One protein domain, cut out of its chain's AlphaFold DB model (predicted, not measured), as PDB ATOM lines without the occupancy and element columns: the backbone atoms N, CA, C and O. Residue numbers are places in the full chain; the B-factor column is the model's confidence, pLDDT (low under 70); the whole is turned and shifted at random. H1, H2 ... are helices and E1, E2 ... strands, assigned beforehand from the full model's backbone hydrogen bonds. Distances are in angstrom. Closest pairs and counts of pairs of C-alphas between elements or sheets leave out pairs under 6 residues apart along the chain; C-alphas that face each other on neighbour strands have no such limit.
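What this domain is: This is residues 10 to 84 of the 92 residues of an uncharacterized protein of Lactococcus lactis subsp. lactis (UniProt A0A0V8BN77). A strongly twisted antiparallel sheet of six strands makes the body, with the short helix H1 on it but beside the strands, its end at Leu 19 close to Ile 34 of E2, and the still shorter H2 grazing it. The sheet joins a four-strand meander, E1 to E4, to a hairpin of E5 and E6, and after E6 the last printed residues turn back to pair briefly with that edge strand. The printed part has 75 residues, with two named helices and six named strands in the order H1, E1, E2, E3, E4, H2, E5, E6; the class is mixed, helices and strands. Across the sheet the strands run E4, E3, E2, E1, E5, E6. The whole is compact, with a radius of gyration of the C-alphas of 11.1 A and spans of 33 by 26 by 22 A.

Where its parts are: E4, residues 46 to 51, is 16.2 A from first to last C-alpha, and E3, residues 38 to 43, is 15.1 A. E2, residues 31 to 35, measures 12.9 A, and E1, residues 23 to 26, measures 10.1 A. E5, residues 61 to 66, is 14.6 A long, and E6, residues 69 to 73, is 10.9 A, ending at C-alpha 73 at (146.979, 172.006, 104.000). H1, residues 13 to 19, is 10.5 A long and begins at C-alpha 13 at (141.702, 159.584, 103.378). H2, residues 55 to 59, measures 6.1 A.

How they stand to each other: E1 and E5 are antiparallel neighbours at 160 degrees, with N 25 and O 63 at 2.9 A. In the meander, each strand the antiparallel neighbour of the one before, the hairpin of E1 and E2 has N 24 and O 32 at 2.8 A. The hairpin of E2 and E3 has N 35 and O 38 at 2.8 A, and that of E3 and E4 has N 41 and O 48 at 3.0 A. The hairpin of E5 and E6 has N 66 and O 69 at 2.8 A. The edge strands E4 and E6 are apart. H1 is on the sheet at a height of 7.4 A, over none of the strands; the closest C-alphas of H1 and E2 are those of Leu 19 and Ile 34, 6.9 A apart. H2 only grazes the sheet, with residues 57 to 59. H1 and H2 are close but not clearly touching, their closest C-alphas being those of Pro 13 and Phe 58, at 6.6 A. The O i to N i+4 pair of H2 is within hydrogen-bond range; in H1 0 of 3 are, but 4 of 4 O i to N i+3 pairs are.

The domain as a whole: The two C-alphas farthest apart are those of Ile 10 and Asn 45, 33.6 A. Residues 72 to 73 of E6 pair antiparallel with residues 82 to 83. The printed part has no cut, and the seven links between its named elements are tight. The mean pLDDT of the printed part is 93.1, and no printed residue is under 70.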
ATOM      1  N   ILE A  10     139.842 168.953  97.293       93.06
ATOM      2  CA  ILE A  10     139.654 168.352  98.616       93.06
ATOM      3  C   ILE A  10     140.205 166.927  98.594       93.06
ATOM      4  O   ILE A  10     139.821 166.113  97.754       93.06
ATOM      5  N   LEU A  11     141.096 166.632  99.536       92.50
ATOM      6  CA  LEU A  11     141.676 165.310  99.717       92.50
ATOM      7  C   LEU A  11     140.812 164.456 100.640       92.50
ATOM      8  O   LEU A  11     140.361 164.895 101.698       92.50
ATOM      9  N   LEU A  12     140.642 163.200 100.246       92.62
ATOM     10  CA  LEU A  12     139.996 162.144 101.014       92.62
ATOM     11  C   LEU A  12     141.054 161.205 101.623       92.62
ATOM     12  O   LEU A  12     142.121 161.035 101.029       92.62
ATOM     13  N   PRO A  13     140.756 160.506 102.737       92.75
ATOM     14  CA  PRO A  13     141.702 159.584 103.378       92.75
ATOM     15  C   PRO A  13     142.331 158.571 102.411       92.75
ATOM     16  O   PRO A  13     143.551 158.429 102.357       92.75
ATOM     17  N   ARG A  14     141.517 157.936 101.557       91.94
ATOM     18  CA  ARG A  14     141.982 156.957 100.555       91.94
ATOM     19  C   ARG A  14     142.957 157.546  99.532       91.94
ATOM     20  O   ARG A  14     143.823 156.840  99.021       91.94
ATOM     21  N   GLN A  15     142.844 158.839  99.229       90.62
ATOM     22  CA  GLN A  15     143.731 159.505  98.273       90.62
ATOM     23  C   GLN A  15     145.145 159.696  98.834       90.62
ATOM     24  O   GLN A  15     146.092 159.808  98.053       90.62
ATOM     25  N   LEU A  16     145.321 159.638 100.160       91.38
ATOM     26  CA  LEU A  16     146.640 159.708 100.793       91.38
ATOM     27  C   LEU A  16     147.537 158.512 100.458       91.38
ATOM     28  O   LEU A  16     148.754 158.632 100.578       91.38
ATOM     29  N   ARG A  17     146.988 157.413  99.920       92.75
ATOM     30  CA  ARG A  17     147.779 156.317  99.338       92.75
ATOM     31  C   ARG A  17     148.761 156.808  98.269       92.75
ATOM     32  O   ARG A  17     149.879 156.314  98.189       92.75
ATOM     33  N   SER A  18     148.367 157.804  97.472       89.75
ATOM     34  CA  SER A  18     149.232 158.406  96.442       89.75
ATOM     35  C   SER A  18     150.327 159.322  97.010       89.75
ATOM     36  O   SER A  18     151.257 159.698  96.301       89.75
ATOM     37  N   LEU A  19     150.241 159.650  98.302       91.50
ATOM     38  CA  LEU A  19     151.191 160.474  99.044       91.50
ATOM     39  C   LEU A  19     152.016 159.630 100.029       91.50
ATOM     40  O   LEU A  19     152.499 160.140 101.037       91.50
ATOM     41  N   ASN A  20     152.191 158.336  99.747       93.75
ATOM     42  CA  ASN A  20     152.992 157.462 100.594       93.75
ATOM     43  C   ASN A  20     154.444 157.966 100.714       93.75
ATOM     44  O   ASN A  20     155.022 158.488  99.756       93.75
ATOM     45  N   GLY A  21     155.019 157.852 101.908       93.06
ATOM     46  CA  GLY A  21     156.345 158.369 102.250       93.06
ATOM     47  C   GLY A  21     156.421 159.889 102.434       93.06
ATOM     48  O   GLY A  21     157.497 160.412 102.715       93.06
ATOM     49  N   LYS A  22     155.315 160.631 102.276       94.94
ATOM     50  CA  LYS A  22     155.290 162.080 102.528       94.94
ATOM     51  C   LYS A  22     155.152 162.379 104.016       94.94
ATOM     52  O   LYS A  22     154.548 161.610 104.764       94.94
ATOM     53  N   LYS A  23     155.710 163.516 104.434       96.50
ATOM     54  CA  LYS A  23     155.676 163.957 105.829       96.50
ATOM     55  C   LYS A  23     154.307 164.545 106.145       96.50
ATOM     56  O   LYS A  23     153.758 165.288 105.334       96.50
ATOM     57  N   VAL A  24     153.781 164.246 107.318       96.56
ATOM     58  CA  VAL A  24     152.544 164.799 107.865       96.56
ATOM     59  C   VAL A  24     152.883 165.629 109.086       96.56
ATOM     60  O   VAL A  24     153.703 165.223 109.903       96.56
ATOM     61  N   MET A  25     152.231 166.777 109.201       96.00
ATOM     62  CA  MET A  25     152.202 167.594 110.404       96.00
ATOM     63  C   MET A  25     150.763 167.646 110.904       96.00
ATOM     64  O   MET A  25     149.849 167.963 110.135       96.00
ATOM     65  N   PHE A  26     150.571 167.327 112.176       95.12
ATOM     66  CA  PHE A  26     149.280 167.349 112.848       95.12
ATOM     67  C   PHE A  26     148.988 168.734 113.441       95.12
ATOM     68  O   PHE A  26     149.890 169.554 113.622       95.12
ATOM     69  N   MET A  27     147.720 169.008 113.750       93.31
ATOM     70  CA  MET A  27     147.287 170.245 114.412       93.31
ATOM     71  C   MET A  27     147.929 170.415 115.792       93.31
ATOM     72  O   MET A  27     148.270 171.531 116.173       93.31
ATOM     73  N   THR A  28     148.187 169.302 116.483       90.50
ATOM     74  CA  THR A  28     148.910 169.230 117.763       90.50
ATOM     75  C   THR A  28     150.399 169.585 117.663       90.50
ATOM     76  O   THR A  28     151.074 169.676 118.683       90.50
ATOM     77  N   GLY A  29     150.932 169.767 116.449       90.12
ATOM     78  CA  GLY A  29     152.355 170.009 116.194       90.12
ATOM     79  C   GLY A  29     153.186 168.736 116.022       90.12
ATOM     80  O   GLY A  29     154.356 168.820 115.655       90.12
ATOM     81  N   GLU A  30     152.595 167.557 116.233       92.38
ATOM     82  CA  GLU A  30     153.278 166.286 116.000       92.38
ATOM     83  C   GLU A  30     153.579 166.071 114.517       92.38
ATOM     84  O   GLU A  30     152.850 166.529 113.632       92.38
ATOM     85  N   GLU A  31     154.643 165.323 114.234       94.62
ATOM     86  CA  GLU A  31     155.036 164.985 112.872       94.62
ATOM     87  C   GLU A  31     155.133 163.472 112.678       94.62
ATOM     88  O   GLU A  31     155.525 162.715 113.569       94.62
ATOM     89  N   GLY A  32     154.804 163.029 111.471       95.12
ATOM     90  CA  GLY A  32     154.909 161.633 111.078       95.12
ATOM     91  C   GLY A  32     155.108 161.475 109.581       95.12
ATOM     92  O   GLY A  32     155.209 162.456 108.848       95.12
ATOM     93  N   ASN A  33     155.145 160.230 109.118       96.50
ATOM     94  CA  ASN A  33     155.233 159.906 107.695       96.50
ATOM     95  C   ASN A  33     154.063 159.019 107.279       96.50
ATOM     96  O   ASN A  33     153.711 158.076 107.991       96.50
ATOM     97  N   ILE A  34     153.489 159.292 106.107       96.06
ATOM     98  CA  ILE A  34     152.454 158.444 105.511       96.06
ATOM     99  C   ILE A  34     153.087 157.097 105.162       96.06
ATOM    100  O   ILE A  34     154.022 157.032 104.372       96.06
ATOM    101  N   THR A  35     152.563 156.038 105.763       95.50
ATOM    102  CA  THR A  35     152.832 154.629 105.459       95.50
ATOM    103  C   THR A  35     151.473 153.953 105.303       95.50
ATOM    104  O   THR A  35     151.008 153.250 106.198       95.50
ATOM    105  N   TYR A  36     150.772 154.278 104.211       93.69
ATOM    106  CA  TYR A  36     149.353 153.952 104.027       93.69
ATOM    107  C   TYR A  36     149.082 152.451 104.273       93.69
ATOM    108  O   TYR A  36     149.795 151.625 103.699       93.69
ATOM    109  N   PRO A  37     148.068 152.084 105.087       94.75
ATOM    110  CA  PRO A  37     146.972 152.927 105.594       94.75
ATOM    111  C   PRO A  37     147.273 153.705 106.892       94.75
ATOM    112  O   PRO A  37     146.373 154.320 107.459       94.75
ATOM    113  N   TYR A  38     148.518 153.723 107.368       96.94
ATOM    114  CA  TYR A  38     148.919 154.366 108.622       96.94
ATOM    115  C   TYR A  38     149.719 155.662 108.420       96.94
ATOM    116  O   TYR A  38     150.323 155.890 107.374       96.94
ATOM    117  N   ILE A  39     149.777 156.506 109.449       96.25
ATOM    118  CA  ILE A  39     150.857 157.482 109.650       96.25
ATOM    119  C   ILE A  39     151.716 156.966 110.795       96.25
ATOM    120  O   ILE A  39     151.202 156.663 111.869       96.25
ATOM    121  N   LEU A  40     153.022 156.876 110.569       96.44
ATOM    122  CA  LEU A  40     153.983 156.557 111.617       96.44
ATOM    123  C   LEU A  40     154.424 157.857 112.284       96.44
ATOM    124  O   LEU A  40     155.148 158.649 111.677       96.44
ATOM    125  N   ILE A  41     153.973 158.078 113.517       94.06
ATOM    126  CA  ILE A  41     154.363 159.224 114.345       94.06
ATOM    127  C   ILE A  41     155.538 158.797 115.215       94.06
ATOM    128  O   ILE A  41     155.449 157.791 115.920       94.06
ATOM    129  N   LYS A  42     156.638 159.552 115.196       87.62
ATOM    130  CA  LYS A  42     157.763 159.296 116.101       87.62
ATOM    131  C   LYS A  42     157.537 160.063 117.401       87.62
ATOM    132  O   LYS A  42     157.589 161.288 117.401       87.62
ATOM    133  N   ARG A  43     157.317 159.354 118.511       87.88
ATOM    134  CA  ARG A  43     157.252 159.944 119.858       87.88
ATOM    135  C   ARG A  43     158.390 159.380 120.691       87.88
ATOM    136  O   ARG A  43     158.505 158.168 120.852       87.88
ATOM    137  N   LYS A  44     159.241 160.261 121.224       86.12
ATOM    138  CA  LYS A  44     160.473 159.871 121.928       86.12
ATOM    139  C   LYS A  44     161.318 158.934 121.044       86.12
ATOM    140  O   LYS A  44     161.840 159.371 120.020       86.12
ATOM    141  N   ASN A  45     161.396 157.652 121.402       87.50
ATOM    142  CA  ASN A  45     162.167 156.633 120.693       87.50
ATOM    143  C   ASN A  45     161.304 155.522 120.068       87.50
ATOM    144  O   ASN A  45     161.837 154.496 119.658       87.50
ATOM    145  N   GLN A  46     159.981 155.707 120.006       91.25
ATOM    146  CA  GLN A  46     159.044 154.720 119.468       91.25
ATOM    147  C   GLN A  46     158.232 155.292 118.303       91.25
ATOM    148  O   GLN A  46     157.949 156.492 118.232       91.25
ATOM    149  N   TYR A  47     157.866 154.407 117.376       90.94
ATOM    150  CA  TYR A  47     156.959 154.716 116.277       90.94
ATOM    151  C   TYR A  47     155.555 154.251 116.639       90.94
ATOM    152  O   TYR A  47     155.337 153.077 116.932       90.94
ATOM    153  N   HIS A  48     154.601 155.172 116.586       93.69
ATOM    154  CA  HIS A  48     153.196 154.896 116.835       93.69
ATOM    155  C   HIS A  48     152.434 154.948 115.509       93.69
ATOM    156  O   HIS A  48     152.335 156.027 114.912       93.69
ATOM    157  N   PRO A  49     151.916 153.810 115.016       95.25
ATOM    158  CA  PRO A  49     151.058 153.802 113.846       95.25
ATOM    159  C   PRO A  49     149.671 154.332 114.215       95.25
ATOM    160  O   PRO A  49     149.022 153.828 115.130       95.25
ATOM    161  N   VAL A  50     149.188 155.323 113.471       94.44
ATOM    162  CA  VAL A  50     147.798 155.794 113.552       94.44
ATOM    163  C   VAL A  50     147.101 155.565 112.219       94.44
ATOM    164  O   VAL A  50     147.654 155.869 111.165       94.44
ATOM    165  N   ASN A  51     145.898 154.993 112.241       95.19
ATOM    166  CA  ASN A  51     145.169 154.673 111.014       95.19
ATOM    167  C   ASN A  51     144.609 155.954 110.366       95.19
ATOM    168  O   ASN A  51     143.794 156.644 110.974       95.19
ATOM    169  N   ILE A  52     145.024 156.243 109.129       91.81
ATOM    170  CA  ILE A  52     144.596 157.413 108.345       91.81
ATOM    171  C   ILE A  52     143.109 157.350 107.997       91.81
ATOM    172  O   ILE A  52     142.456 158.383 107.879       91.81
ATOM    173  N   GLU A  53     142.563 156.151 107.807       91.19
ATOM    174  CA  GLU A  53     141.155 155.970 107.451       91.19
ATOM    175  C   GLU A  53     140.219 156.276 108.626       91.19
ATOM    176  O   GLU A  53     139.027 156.510 108.425       91.19
ATOM    177  N   ASN A  54     140.756 156.365 109.850       93.75
ATOM    178  CA  ASN A  54     140.015 156.911 110.974       93.75
ATOM    179  C   ASN A  54     139.778 158.414 110.757       93.75
ATOM    180  O   ASN A  54     140.710 159.220 110.736       93.75
ATOM    181  N   LYS A  55     138.501 158.800 110.663       90.75
ATOM    182  CA  LYS A  55     138.079 160.186 110.420       90.75
ATOM    183  C   LYS A  55     138.693 161.181 111.408       90.75
ATOM    184  O   LYS A  55     139.090 162.260 110.979       90.75
ATOM    185  N   ARG A  56     138.808 160.820 112.694       91.81
ATOM    186  CA  ARG A  56     139.404 161.693 113.719       91.81
ATOM    187  C   ARG A  56     140.882 161.938 113.426       91.81
ATOM    188  O   ARG A  56     141.305 163.082 113.358       91.81
ATOM    189  N   VAL A  57     141.643 160.880 113.143       91.94
ATOM    190  CA  VAL A  57     143.072 160.987 112.785       91.94
ATOM    191  C   VAL A  57     143.260 161.832 111.524       91.94
ATOM    192  O   VAL A  57     144.136 162.690 111.477       91.94
ATOM    193  N   PHE A  58     142.416 161.636 110.510       94.44
ATOM    194  CA  PHE A  58     142.478 162.420 109.279       94.44
ATOM    195  C   PHE A  58     142.173 163.914 109.494       94.44
ATOM    196  O   PHE A  58     142.761 164.770 108.826       94.44
ATOM    197  N   GLN A  59     141.252 164.243 110.403       94.50
ATOM    198  CA  GLN A  59     140.914 165.626 110.757       94.50
ATOM    199  C   GLN A  59     142.057 166.348 111.474       94.50
ATOM    200  O   GLN A  59     142.220 167.551 111.285       94.50
ATOM    201  N   GLU A  60     142.895 165.612 112.205       94.94
ATOM    202  CA  GLU A  60     144.080 166.159 112.868       94.94
ATOM    203  C   GLU A  60     145.214 166.514 111.895       94.94
ATOM    204  O   GLU A  60     146.145 167.223 112.271       94.94
ATOM    205  N   ILE A  61     145.167 166.063 110.638       95.88
ATOM    206  CA  ILE A  61     146.179 166.407 109.633       95.88
ATOM    207  C   ILE A  61     146.076 167.898 109.291       95.88
ATOM    208  O   ILE A  61     145.098 168.335 108.674       95.88
ATOM    209  N   LYS A  62     147.125 168.655 109.631       97.00
ATOM    210  CA  LYS A  62     147.278 170.077 109.303       97.00
ATOM    211  C   LYS A  62     147.952 170.279 107.956       97.00
ATOM    212  O   LYS A  62     147.472 171.062 107.145       97.00
ATOM    213  N   GLN A  63     149.070 169.599 107.708       96.56
ATOM    214  CA  GLN A  63     149.830 169.735 106.462       96.56
ATOM    215  C   GLN A  63     150.409 168.399 106.011       96.56
ATOM    216  O   GLN A  63     150.826 167.581 106.829       96.56
ATOM    217  N   ILE A  64     150.515 168.226 104.695       95.56
ATOM    218  CA  ILE A  64     151.292 167.154 104.067       95.56
ATOM    219  C   ILE A  64     152.409 167.794 103.251       95.56
ATOM    220  O   ILE A  64     152.157 168.670 102.422       95.56
ATOM    221  N   LYS A  65     153.647 167.361 103.481       94.69
ATOM    222  CA  LYS A  65     154.859 167.963 102.922       94.69
ATOM    223  C   LYS A  65     155.681 166.954 102.124       94.69
ATOM    224  O   LYS A  65     155.825 165.790 102.494       94.69
ATOM    225  N   ASN A  66     156.285 167.444 101.049       91.94
ATOM    226  CA  ASN A  66     157.340 166.783 100.293       91.94
ATOM    227  C   ASN A  66     158.620 167.616 100.421       91.94
ATOM    228  O   ASN A  66     158.818 168.583  99.682       91.94
ATOM    229  N   GLY A  67     159.447 167.300 101.418       89.00
ATOM    230  CA  GLY A  67     160.562 168.166 101.805       89.00
ATOM    231  C   GLY A  67     160.054 169.547 102.238       89.00
ATOM    232  O   GLY A  67     159.254 169.651 103.166       89.00
ATOM    233  N   ARG A  68     160.490 170.604 101.541       88.81
ATOM    234  CA  ARG A  68     160.067 171.996 101.797       88.81
ATOM    235  C   ARG A  68     158.720 172.363 101.156       88.81
ATOM    236  O   ARG A  68     158.173 173.417 101.461       88.81
ATOM    237  N   VAL A  69     158.180 171.524 100.270       91.50
ATOM    238  CA  VAL A  69     156.947 171.822  99.528       91.50
ATOM    239  C   VAL A  69     155.732 171.315 100.296       91.50
ATOM    240  O   VAL A  69     155.634 170.124 100.577       91.50
ATOM    241  N   ILE A  70     154.775 172.195 100.586       93.81
ATOM    242  CA  ILE A  70     153.469 171.815 101.135       93.81
ATOM    243  C   ILE A  70     152.599 171.325  99.977       93.81
ATOM    244  O   ILE A  70     152.300 172.096  99.067       93.81
ATOM    245  N   LEU A  71     152.227 170.048  99.998       93.50
ATOM    246  CA  LEU A  71     151.347 169.412  99.013       93.50
ATOM    247  C   LEU A  71     149.874 169.656  99.331       93.50
ATOM    248  O   LEU A  71     149.055 169.816  98.430       93.50
ATOM    249  N   ALA A  72     149.549 169.659 100.621       95.06
ATOM    250  CA  ALA A  72     148.199 169.846 101.109       95.06
ATOM    251  C   ALA A  72     148.190 170.519 102.474       95.06
ATOM    252  O   ALA A  72     149.105 170.302 103.273       95.06
ATOM    253  N   GLU A  73     147.146 171.290 102.745       96.06
ATOM    254  CA  GLU A  73     146.979 172.006 104.000       96.06
ATOM    255  C   GLU A  73     145.520 172.117 104.431       96.06
ATOM    256  O   GLU A  73     144.587 172.097 103.627       96.06
ATOM    257  N   ARG A  74     145.345 172.207 105.743       96.31
ATOM    258  CA  ARG A  74     144.081 172.383 106.436       96.31
ATOM    259  C   ARG A  74     144.208 173.612 107.331       96.31
ATOM    260  O   ARG A  74     145.195 173.751 108.053       96.31
ATOM    261  N   VAL A  75     143.203 174.482 107.301       91.88
ATOM    262  CA  VAL A  75     143.195 175.741 108.066       91.88
ATOM    263  C   VAL A  75     142.887 175.483 109.546       91.88
ATOM    264  O   VAL A  75     143.561 176.008 110.423       91.88
ATOM    265  N   ASN A  76     141.886 174.647 109.824       91.44
ATOM    266  CA  ASN A  76     141.444 174.238 111.162       91.44
ATOM    267  C   ASN A  76     140.776 172.844 111.120       91.44
ATOM    268  O   ASN A  76     140.509 172.332 110.033       91.44
ATOM    269  N   HIS A  77     140.470 172.241 112.274       88.00
ATOM    270  CA  HIS A  77     139.891 170.884 112.369       88.00
ATOM    271  C   HIS A  77     138.601 170.684 111.541       88.00
ATOM    272  O   HIS A  77     138.323 169.573 111.086       88.00
ATOM    273  N   ASN A  78     137.839 171.758 111.303       89.50
ATOM    274  CA  ASN A  78     136.553 171.716 110.600       89.50
ATOM    275  C   ASN A  78     136.684 171.948 109.085       89.50
ATOM    276  O   ASN A  78     135.821 171.530 108.316       89.50
ATOM    277  N   SER A  79     137.759 172.597 108.639       92.00
ATOM    278  CA  SER A  79     138.026 172.842 107.218       92.00
ATOM    279  C   SER A  79     138.497 171.568 106.515       92.00
ATOM    280  O   SER A  79     139.199 170.788 107.150       92.00
ATOM    281  N   PRO A  80     138.183 171.332 105.230       94.62
ATOM    282  CA  PRO A  80     138.762 170.233 104.458       94.62
ATOM    283  C   PRO A  80     140.291 170.314 104.326       94.62
ATOM    284  O   PRO A  80     140.886 171.382 104.452       94.62
ATOM    285  N   LEU A  81     140.928 169.176 104.029       95.50
ATOM    286  CA  LEU A  81     142.338 169.140 103.643       95.50
ATOM    287  C   LEU A  81     142.437 169.458 102.148       95.50
ATOM    288  O   LEU A  81     142.060 168.633 101.314       95.50
ATOM    289  N   TYR A  82     142.927 170.644 101.812       95.06
ATOM    290  CA  TYR A  82     143.023 171.115 100.437       95.06
ATOM    291  C   TYR A  82     144.400 170.840  99.855       95.06
ATOM    292  O   TYR A  82     145.420 171.072 100.497       95.06
ATOM    293  N   SER A  83     144.443 170.397  98.604       93.19
ATOM    294  CA  SER A  83     145.671 170.373  97.821       93.19
ATOM    295  C   SER A  83     146.105 171.792  97.464       93.19
ATOM    296  O   SER A  83     145.314 172.607  96.981       93.19
ATOM    297  N   THR A  84     147.391 172.084  97.639       90.25
ATOM    298  CA  THR A  84     147.979 173.381  97.273       90.25
ATOM    299  C   THR A  84     148.238 173.498  95.770       90.25
ATOM    300  O   THR A  84     148.569 174.576  95.272       90.25
TER     301      THR A  84